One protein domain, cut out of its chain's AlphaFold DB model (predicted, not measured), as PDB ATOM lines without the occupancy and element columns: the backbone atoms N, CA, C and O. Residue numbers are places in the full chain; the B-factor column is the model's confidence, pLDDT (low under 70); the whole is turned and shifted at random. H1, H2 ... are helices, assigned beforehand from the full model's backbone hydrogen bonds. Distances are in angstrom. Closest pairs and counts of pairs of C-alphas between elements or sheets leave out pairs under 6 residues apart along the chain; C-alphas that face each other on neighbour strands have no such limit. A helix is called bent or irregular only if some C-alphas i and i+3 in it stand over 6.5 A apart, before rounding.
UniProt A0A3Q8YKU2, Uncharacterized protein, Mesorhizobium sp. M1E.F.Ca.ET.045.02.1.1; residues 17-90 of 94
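This is residues 17 to 90 of the 94 residues of an uncharacterized protein of Mesorhizobium sp. M1E.F.Ca.ET.045.02.1.1 (UniProt A0A3Q8YKU2). Two helices meet near their ends as a lopsided V: a short, bent H1 and a much longer, straight-running H2 that makes the long axis. Most of H2, residues 53 to 90, sticks out free, as do residues 17 to 30 at the other tip. The printed part has 74 residues, with two named helices, H1 then H2, and no named strand: all helix. It is extended, radius of gyration of the C-alphas 22.0 A, a rod spanning 71 by 27 by 13 A.

H1, residues 19 to 40, was assigned as one helix by its hydrogen bonds but is bent: C-alphas 26 and 29 are 7.1 A apart. Its arms H1a, residues 19 to 26, and H1b, residues 29 to 40, stand at a steep tilt of 45 degrees. H1b touches H2, residues 45 to 90, with residues 35 to 39 alone; the closest C-alphas, of Val 39 and Ala 45, are 6.5 A apart. They run opposite ways at a steep tilt of 47 degrees. H1a and H2 are apart. In H1a, H1b and H2 every O i to N i+4 pair is within hydrogen-bond range.

H1a begins at C-alpha 19 (147.054, 228.262, 254.749) and measures 10.5 A; H1b measures 16.4 A. H2 measures 67.4 A, ending at C-alpha 90 (196.377, 235.630, 257.445).

The C-alphas farthest apart, of Gly 42 and Leu 90, are 71.5 A apart. The printed part has no cut, and the link from H1 to H2 is tight. In this model pLDDT is under 70 at residues 89 to 90.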
ATOM      1  N   PRO A  17     148.831 228.305 259.996       94.31
ATOM      2  CA  PRO A  17     148.654 226.850 259.991       94.31
ATOM      3  C   PRO A  17     147.558 226.395 259.016       94.31
ATOM      4  O   PRO A  17     147.676 225.333 258.412       94.31
ATOM      5  N   ASP A  18     146.546 227.234 258.785       95.31
ATOM      6  CA  ASP A  18     145.391 226.911 257.941       95.31
ATOM      7  C   ASP A  18     145.601 227.279 256.467       95.31
ATOM      8  O   ASP A  18     144.707 227.107 255.628       95.31
ATOM      9  N   ARG A  19     146.778 227.815 256.116       96.25
ATOM     10  CA  ARG A  19     147.054 228.262 254.749       96.25
ATOM     11  C   ARG A  19     146.996 227.116 253.749       96.25
ATOM     12  O   ARG A  19     146.489 227.317 252.652       96.25
ATOM     13  N   ALA A  20     147.505 225.941 254.120       93.94
ATOM     14  CA  ALA A  20     147.499 224.771 253.244       93.94
ATOM     15  C   ALA A  20     146.067 224.400 252.831       93.94
ATOM     16  O   ALA A  20     145.767 224.365 251.641       93.94
ATOM     17  N   LEU A  21     145.169 224.271 253.814       94.69
ATOM     18  CA  LEU A  21     143.757 223.977 253.581       94.69
ATOM     19  C   LEU A  21     143.075 225.058 252.726       94.69
ATOM     20  O   LEU A  21     142.307 224.749 251.823       94.69
ATOM     21  N   ASN A  22     143.382 226.339 252.957       95.06
ATOM     22  CA  ASN A  22     142.839 227.425 252.134       95.06
ATOM     23  C   ASN A  22     143.288 227.335 250.669       95.06
ATOM     24  O   ASN A  22     142.485 227.554 249.764       95.06
ATOM     25  N   CYS A  23     144.558 227.003 250.428       95.50
ATOM     26  CA  CYS A  23     145.065 226.798 249.076       95.50
ATOM     27  C   CYS A  23     144.382 225.609 248.383       95.50
ATOM     28  O   CYS A  23     144.088 225.704 247.194       95.50
ATOM     29  N   GLU A  24     144.104 224.520 249.106       95.38
ATOM     30  CA  GLU A  24     143.357 223.373 248.566       95.38
ATOM     31  C   GLU A  24     141.964 223.798 248.097       95.38
ATOM     32  O   GLU A  24     141.613 223.583 246.938       95.38
ATOM     33  N   VAL A  25     141.206 224.495 248.952       95.69
ATOM     34  CA  VAL A  25     139.863 224.989 248.600       95.69
ATOM     35  C   VAL A  25     139.898 225.931 247.392       95.69
ATOM     36  O   VAL A  25     139.014 225.858 246.540       95.69
ATOM     37  N   ALA A  26     140.913 226.793 247.283       96.00
ATOM     38  CA  ALA A  26     141.053 227.709 246.150       96.00
ATOM     39  C   ALA A  26     141.368 226.989 244.822       96.00
ATOM     40  O   ALA A  26     140.936 227.439 243.760       96.00
ATOM     41  N   LEU A  27     142.113 225.879 244.863       96.44
ATOM     42  CA  LEU A  27     142.516 225.118 243.675       96.44
ATOM     43  C   LEU A  27     141.458 224.105 243.213       96.44
ATOM     44  O   LEU A  27     141.376 223.816 242.015       96.44
ATOM     45  N   GLU A  28     140.642 223.588 244.131       96.38
ATOM     46  CA  GLU A  28     139.685 222.504 243.879       96.38
ATOM     47  C   GLU A  28     138.734 222.764 242.687       96.38
ATOM     48  O   GLU A  28     138.608 221.884 241.831       96.38
ATOM     49  N   PRO A  29     138.113 223.952 242.512       96.38
ATOM     50  CA  PRO A  29     137.208 224.185 241.381       96.38
ATOM     51  C   PRO A  29     137.904 224.076 240.017       96.38
ATOM     52  O   PRO A  29     137.347 223.527 239.062       96.38
ATOM     53  N   ALA A  30     139.137 224.583 239.919       96.75
ATOM     54  CA  ALA A  30     139.938 224.496 238.703       96.75
ATOM     55  C   ALA A  30     140.390 223.053 238.435       96.75
ATOM     56  O   ALA A  30     140.335 222.591 237.291       96.75
ATOM     57  N   PHE A  31     140.766 222.322 239.488       96.75
ATOM     58  CA  PHE A  31     141.111 220.906 239.405       96.75
ATOM     59  C   PHE A  31     139.931 220.061 238.901       96.75
ATOM     60  O   PHE A  31     140.065 219.327 237.919       96.75
ATOM     61  N   GLN A  32     138.741 220.227 239.483       97.06
ATOM     62  CA  GLN A  32     137.528 219.525 239.050       97.06
ATOM     63  C   GLN A  32     137.152 219.846 237.600       97.06
ATOM     64  O   GLN A  32     136.740 218.957 236.848       97.06
ATOM     65  N   ALA A  33     137.312 221.104 237.177       97.00
ATOM     66  CA  ALA A  33     137.066 221.502 235.795       97.00
ATOM     67  C   ALA A  33     138.027 220.812 234.816       97.00
ATOM     68  O   ALA A  33     137.589 220.359 233.756       97.00
ATOM     69  N   LEU A  34     139.307 220.679 235.182       96.69
ATOM     70  CA  LEU A  34     140.297 219.943 234.396       96.69
ATOM     71  C   LEU A  34     139.945 218.454 234.302       96.69
ATOM     72  O   LEU A  34     139.890 217.916 233.197       96.69
ATOM     73  N   VAL A  35     139.632 217.809 235.430       97.50
ATOM     74  CA  VAL A  35     139.213 216.397 235.464       97.50
ATOM     75  C   VAL A  35     138.009 216.175 234.547       97.50
ATOM     76  O   VAL A  35     138.028 215.301 233.679       97.50
ATOM     77  N   LYS A  36     136.980 217.019 234.679       97.06
ATOM     78  CA  LYS A  36     135.776 216.955 233.845       97.06
ATOM     79  C   LYS A  36     136.094 217.143 232.364       97.06
ATOM     80  O   LYS A  36     135.545 216.421 231.531       97.06
ATOM     81  N   ALA A  37     136.957 218.097 232.020       96.62
ATOM     82  CA  ALA A  37     137.347 218.346 230.637       96.62
ATOM     83  C   ALA A  37     138.051 217.130 230.016       96.62
ATOM     84  O   ALA A  37     137.735 216.769 228.882       96.62
ATOM     85  N   SER A  38     138.938 216.467 230.760       97.62
ATOM     86  CA  SER A  38     139.636 215.262 230.300       97.62
ATOM     87  C   SER A  38     138.680 214.088 230.084       97.62
ATOM     88  O   SER A  38     138.711 213.452 229.031       97.62
ATOM     89  N   VAL A  39     137.756 213.853 231.021       97.56
ATOM     90  CA  VAL A  39     136.752 212.781 230.889       97.56
ATOM     91  C   VAL A  39     135.823 213.022 229.694       97.56
ATOM     92  O   VAL A  39     135.555 212.105 228.924       97.56
ATOM     93  N   VAL A  40     135.389 214.267 229.453       97.31
ATOM     94  CA  VAL A  40     134.590 214.629 228.261       97.31
ATOM     95  C   VAL A  40     135.344 214.363 226.949       97.31
ATOM     96  O   VAL A  40     134.723 214.172 225.904       97.31
ATOM     97  N   LYS A  41     136.678 214.324 226.986       97.44
ATOM     98  CA  LYS A  41     137.532 213.965 225.847       97.44
ATOM     99  C   LYS A  41     137.789 212.461 225.718       97.44
ATOM    100  O   LYS A  41     138.547 212.070 224.837       97.44
ATOM    101  N   GLY A  42     137.138 211.637 226.538       98.19
ATOM    102  CA  GLY A  42     137.177 210.178 226.446       98.19
ATOM    103  C   GLY A  42     138.245 209.510 227.307       98.19
ATOM    104  O   GLY A  42     138.418 208.302 227.195       98.19
ATOM    105  N   TRP A  43     138.943 210.260 228.161       98.56
ATOM    106  CA  TRP A  43     139.869 209.671 229.126       98.56
ATOM    107  C   TRP A  43     139.074 208.974 230.232       98.56
ATOM    108  O   TRP A  43     138.048 209.489 230.688       98.56
ATOM    109  N   SER A  44     139.552 207.828 230.707       98.44
ATOM    110  CA  SER A  44     138.988 207.199 231.898       98.44
ATOM    111  C   SER A  44     139.319 208.011 233.154       98.44
ATOM    112  O   SER A  44     140.327 208.715 233.227       98.44
ATOM    113  N   ALA A  45     138.484 207.888 234.189       97.12
ATOM    114  CA  ALA A  45     138.742 208.545 235.470       97.12
ATOM    115  C   ALA A  45     140.093 208.122 236.080       97.12
ATOM    116  O   ALA A  45     140.782 208.947 236.678       97.12
ATOM    117  N   GLN A  46     140.485 206.858 235.884       98.25
ATOM    118  CA  GLN A  46     141.757 206.325 236.361       98.25
ATOM    119  C   GLN A  46     142.948 206.956 235.629       98.25
ATOM    120  O   GLN A  46     143.845 207.471 236.290       98.25
ATOM    121  N   GLU A  47     142.931 207.003 234.291       98.56
ATOM    122  CA  GLU A  47     144.006 207.635 233.506       98.56
ATOM    123  C   GLU A  47     144.194 209.104 233.885       98.56
ATOM    124  O   GLU A  47     145.325 209.577 234.015       98.56
ATOM    125  N   VAL A  48     143.091 209.832 234.091       98.56
ATOM    126  CA  VAL A  48     143.137 211.233 234.523       98.56
ATOM    127  C   VAL A  48     143.788 211.352 235.899       98.56
ATOM    128  O   VAL A  48     144.701 212.160 236.064       98.56
ATOM    129  N   ALA A  49     143.359 210.547 236.871       98.12
ATOM    130  CA  ALA A  49     143.894 210.592 238.228       98.12
ATOM    131  C   ALA A  49     145.394 210.251 238.271       98.12
ATOM    132  O   ALA A  49     146.182 211.009 238.839       98.12
ATOM    133  N   GLU A  50     145.803 209.157 237.625       98.31
ATOM    134  CA  GLU A  50     147.202 208.717 237.571       98.31
ATOM    135  C   GLU A  50     148.094 209.750 236.869       98.31
ATOM    136  O   GLU A  50     149.178 210.080 237.356       98.31
ATOM    137  N   THR A  51     147.620 210.318 235.756       98.56
ATOM    138  CA  THR A  51     148.372 211.331 235.005       98.56
ATOM    139  C   THR A  51     148.538 212.617 235.809       98.56
ATOM    140  O   THR A  51     149.644 213.152 235.881       98.56
ATOM    141  N   LEU A  52     147.470 213.122 236.436       98.25
ATOM    142  CA  LEU A  52     147.540 214.348 237.238       98.25
ATOM    143  C   LEU A  52     148.436 214.167 238.467       98.25
ATOM    144  O   LEU A  52     149.244 215.050 238.758       98.25
ATOM    145  N   LEU A  53     148.357 213.013 239.138       98.06
ATOM    146  CA  LEU A  53     149.243 212.677 240.251       98.06
ATOM    147  C   LEU A  53     150.711 212.666 239.812       98.06
ATOM    148  O   LEU A  53     151.560 213.260 240.482       98.06
ATOM    149  N   LYS A  54     151.012 212.031 238.674       97.88
ATOM    150  CA  LYS A  54     152.366 211.999 238.117       97.88
ATOM    151  C   LYS A  54     152.887 213.410 237.834       97.88
ATOM    152  O   LYS A  54     153.961 213.761 238.316       97.88
ATOM    153  N   LEU A  55     152.114 214.233 237.121       98.19
ATOM    154  CA  LEU A  55     152.503 215.607 236.783       98.19
ATOM    155  C   LEU A  55     152.749 216.467 238.030       98.19
ATOM    156  O   LEU A  55     153.739 217.197 238.094       98.19
ATOM    157  N   ALA A  56     151.873 216.371 239.035       96.31
ATOM    158  CA  ALA A  56     152.033 217.095 240.293       96.31
ATOM    159  C   ALA A  56     153.299 216.652 241.049       96.31
ATOM    160  O   ALA A  56     154.039 217.492 241.565       96.31
ATOM    161  N   THR A  57     153.579 215.345 241.062       95.44
ATOM    162  CA  THR A  57     154.762 214.765 241.717       95.44
ATOM    163  C   THR A  57     156.054 215.236 241.048       95.44
ATOM    164  O   THR A  57     156.927 215.786 241.717       95.44
ATOM    165  N   GLU A  58     156.159 215.119 239.723       96.94
ATOM    166  CA  GLU A  58     157.337 215.561 238.955       96.94
ATOM    167  C   GLU A  58     157.582 217.075 239.097       96.94
ATOM    168  O   GLU A  58     158.723 217.549 239.204       96.94
ATOM    169  N   HIS A  59     156.504 217.865 239.146       94.69
ATOM    170  CA  HIS A  59     156.595 219.299 239.394       94.69
ATOM    171  C   HIS A  59     157.151 219.605 240.794       94.69
ATOM    172  O   HIS A  59     158.062 220.430 240.935       94.69
ATOM    173  N   ALA A  60     156.656 218.912 241.825       93.38
ATOM    174  CA  ALA A  60     157.139 219.058 243.196       93.38
ATOM    175  C   ALA A  60     158.622 218.672 243.324       93.38
ATOM    176  O   ALA A  60     159.405 219.410 243.932       93.38
ATOM    177  N   GLU A  61     159.042 217.572 242.696       93.50
ATOM    178  CA  GLU A  61     160.448 217.154 242.645       93.50
ATOM    179  C   GLU A  61     161.343 218.220 242.012       93.50
ATOM    180  O   GLU A  61     162.418 218.528 242.535       93.50
ATOM    181  N   THR A  62     160.878 218.851 240.932       93.75
ATOM    182  CA  THR A  62     161.600 219.942 240.269       93.75
ATOM    183  C   THR A  62     161.776 221.148 241.195       93.75
ATOM    184  O   THR A  62     162.877 221.703 241.283       93.75
ATOM    185  N   ILE A  63     160.727 221.560 241.917       92.25
ATOM    186  CA  ILE A  63     160.798 222.669 242.883       92.25
ATOM    187  C   ILE A  63     161.787 222.339 244.005       92.25
ATOM    188  O   ILE A  63     162.685 223.136 244.291       92.25
ATOM    189  N   MET A  64     161.671 221.155 244.608       87.50
ATOM    190  CA  MET A  64     162.574 220.720 245.676       87.50
ATOM    191  C   MET A  64     164.024 220.620 245.191       87.50
ATOM    192  O   MET A  64     164.947 221.042 245.888       87.50
ATOM    193  N   GLY A  65     164.243 220.101 243.980       87.38
ATOM    194  CA  GLY A  65     165.558 220.048 243.347       87.38
ATOM    195  C   GLY A  65     166.178 221.439 243.211       87.38
ATOM    196  O   GLY A  65     167.320 221.651 243.628       87.38
ATOM    197  N   ARG A  66     165.405 222.419 242.724       87.25
ATOM    198  CA  ARG A  66     165.836 223.826 242.643       87.25
ATOM    199  C   ARG A  66     166.195 224.395 244.017       87.25
ATOM    200  O   ARG A  66     167.248 225.016 244.151       87.25
ATOM    201  N   GLN A  67     165.381 224.143 245.044       87.62
ATOM    202  CA  GLN A  67     165.654 224.595 246.415       87.62
ATOM    203  C   GLN A  67     166.951 223.995 246.979       87.62
ATOM    204  O   GLN A  67     167.760 224.709 247.573       87.62
ATOM    205  N   ARG A  68     167.205 222.701 246.739       88.56
ATOM    206  CA  ARG A  68     168.447 222.027 247.156       88.56
ATOM    207  C   ARG A  68     169.678 222.628 246.481       88.56
ATOM    208  O   ARG A  68     170.683 222.878 247.148       88.56
ATOM    209  N   VAL A  69     169.604 222.891 245.173       88.69
ATOM    210  CA  VAL A  69     170.692 223.544 244.428       88.69
ATOM    211  C   VAL A  69     170.939 224.954 244.963       88.69
ATOM    212  O   VAL A  69     172.086 225.298 245.246       88.69
ATOM    213  N   ALA A  70     169.885 225.744 245.179       88.31
ATOM    214  CA  ALA A  70     169.998 227.092 245.732       88.31
ATOM    215  C   ALA A  70     170.663 227.093 247.120       88.31
ATOM    216  O   ALA A  70     171.607 227.850 247.350       88.31
ATOM    217  N   ALA A  71     170.249 226.194 248.017       88.19
ATOM    218  CA  ALA A  71     170.849 226.049 249.342       88.19
ATOM    219  C   ALA A  71     172.338 225.660 249.268       88.19
ATOM    220  O   ALA A  71     173.163 226.187 250.023       88.19
ATOM    221  N   ARG A  72     172.705 224.769 248.336       92.12
ATOM    222  CA  ARG A  72     174.102 224.372 248.107       92.12
ATOM    223  C   ARG A  72     174.950 225.539 247.605       92.12
ATOM    224  O   ARG A  72     176.038 225.755 248.135       92.12
ATOM    225  N   LEU A  73     174.461 226.292 246.618       91.94
ATOM    226  CA  LEU A  73     175.156 227.467 246.081       91.94
ATOM    227  C   LEU A  73     175.323 228.553 247.143       91.94
ATOM    228  O   LEU A  73     176.404 229.124 247.269       91.94
ATOM    229  N   TYR A  74     174.283 228.800 247.942       89.06
ATOM    230  CA  TYR A  74     174.352 229.738 249.057       89.06
ATOM    231  C   TYR A  74     175.439 229.335 250.061       89.06
ATOM    232  O   TYR A  74     176.295 230.152 250.397       89.06
ATOM    233  N   ARG A  75     175.462 228.060 250.478       92.50
ATOM    234  CA  ARG A  75     176.490 227.527 251.385       92.50
ATOM    235  C   ARG A  75     177.896 227.667 250.802       92.50
ATOM    236  O   ARG A  75     178.791 228.122 251.507       92.50
ATOM    237  N   TRP A  76     178.081 227.293 249.535       90.12
ATOM    238  CA  TRP A  76     179.369 227.427 248.852       90.12
ATOM    239  C   TRP A  76     179.829 228.886 248.825       90.12
ATOM    240  O   TRP A  76     180.946 229.172 249.237       90.12
ATOM    241  N   ARG A  77     178.940 229.820 248.458       92.75
ATOM    242  CA  ARG A  77     179.254 231.254 248.422       92.75
ATOM    243  C   ARG A  77     179.689 231.785 249.787       92.75
ATOM    244  O   ARG A  77     180.663 232.525 249.857       92.75
ATOM    245  N   VAL A  78     178.987 231.413 250.860       92.38
ATOM    246  CA  VAL A  78     179.367 231.808 252.227       92.38
ATOM    247  C   VAL A  78     180.745 231.248 252.584       92.38
ATOM    248  O   VAL A  78     181.589 232.010 253.042       92.38
ATOM    249  N   SER A  79     181.003 229.964 252.311       91.88
ATOM    250  CA  SER A  79     182.319 229.349 252.548       91.88
ATOM    251  C   SER A  79     183.426 230.076 251.790       91.88
ATOM    252  O   SER A  79     184.418 230.462 252.393       91.88
ATOM    253  N   SER A  80     183.234 230.350 250.496       90.69
ATOM    254  CA  SER A  80     184.236 231.039 249.678       90.69
ATOM    255  C   SER A  80     184.522 232.463 250.155       90.69
ATOM    256  O   SER A  80     185.668 232.900 250.103       90.69
ATOM    257  N   LEU A  81     183.511 233.194 250.637       90.88
ATOM    258  CA  LEU A  81     183.719 234.521 251.226       90.88
ATOM    259  C   LEU A  81     184.528 234.443 252.526       90.88
ATOM    260  O   LEU A  81     185.412 235.273 252.738       90.88
ATOM    261  N   VAL A  82     184.253 233.446 253.370       91.31
ATOM    262  CA  VAL A  82     185.023 233.200 254.598       91.31
ATOM    263  C   VAL A  82     186.468 232.828 254.257       91.31
ATOM    264  O   VAL A  82     187.384 233.443 254.798       91.31
ATOM    265  N   ASP A  83     186.684 231.906 253.317       89.56
ATOM    266  CA  ASP A  83     188.018 231.482 252.877       89.56
ATOM    267  C   ASP A  83     188.822 232.650 252.291       89.56
ATOM    268  O   ASP A  83     190.005 232.814 252.601       89.56
ATOM    269  N   MET A  84     188.178 233.505 251.488       88.62
ATOM    270  CA  MET A  84     188.779 234.728 250.955       88.62
ATOM    271  C   MET A  84     189.187 235.681 252.084       88.62
ATOM    272  O   MET A  84     190.319 236.167 252.093       88.62
ATOM    273  N   TYR A  85     188.295 235.928 253.047       88.00
ATOM    274  CA  TYR A  85     188.560 236.824 254.172       88.00
ATOM    275  C   TYR A  85     189.709 236.315 255.048       88.00
ATOM    276  O   TYR A  85     190.626 237.068 255.368       88.00
ATOM    277  N   VAL A  86     189.702 235.023 255.388       87.25
ATOM    278  CA  VAL A  86     190.762 234.370 256.168       87.25
ATOM    279  C   VAL A  86     192.094 234.426 255.424       87.25
ATOM    280  O   VAL A  86     193.104 234.795 256.017       87.25
ATOM    281  N   SER A  87     192.105 234.137 254.120       82.62
ATOM    282  CA  SER A  87     193.318 234.207 253.295       82.62
ATOM    283  C   SER A  87     193.879 235.630 253.212       82.62
ATOM    284  O   SER A  87     195.091 235.821 253.294       82.62
ATOM    285  N   GLN A  88     193.013 236.644 253.110       80.50
ATOM    286  CA  GLN A  88     193.417 238.051 253.084       80.50
ATOM    287  C   GLN A  88     193.943 238.535 254.447       80.50
ATOM    288  O   GLN A  88     194.905 239.300 254.492       80.50
ATOM    289  N   PHE A  89     193.343 238.087 255.555       69.31
ATOM    290  CA  PHE A  89     193.788 238.433 256.908       69.31
ATOM    291  C   PHE A  89     195.091 237.727 257.286       69.31
ATOM    292  O   PHE A  89     196.030 238.383 257.724       69.31
ATOM    293  N   LEU A  90     195.184 236.409 257.092       62.19
ATOM    294  CA  LEU A  90     196.377 235.630 257.445       62.19
ATOM    295  C   LEU A  90     197.548 235.883 256.488       62.19
ATOM    296  O   LEU A  90     198.697 235.865 256.919       62.19
TER     297      LEU A  90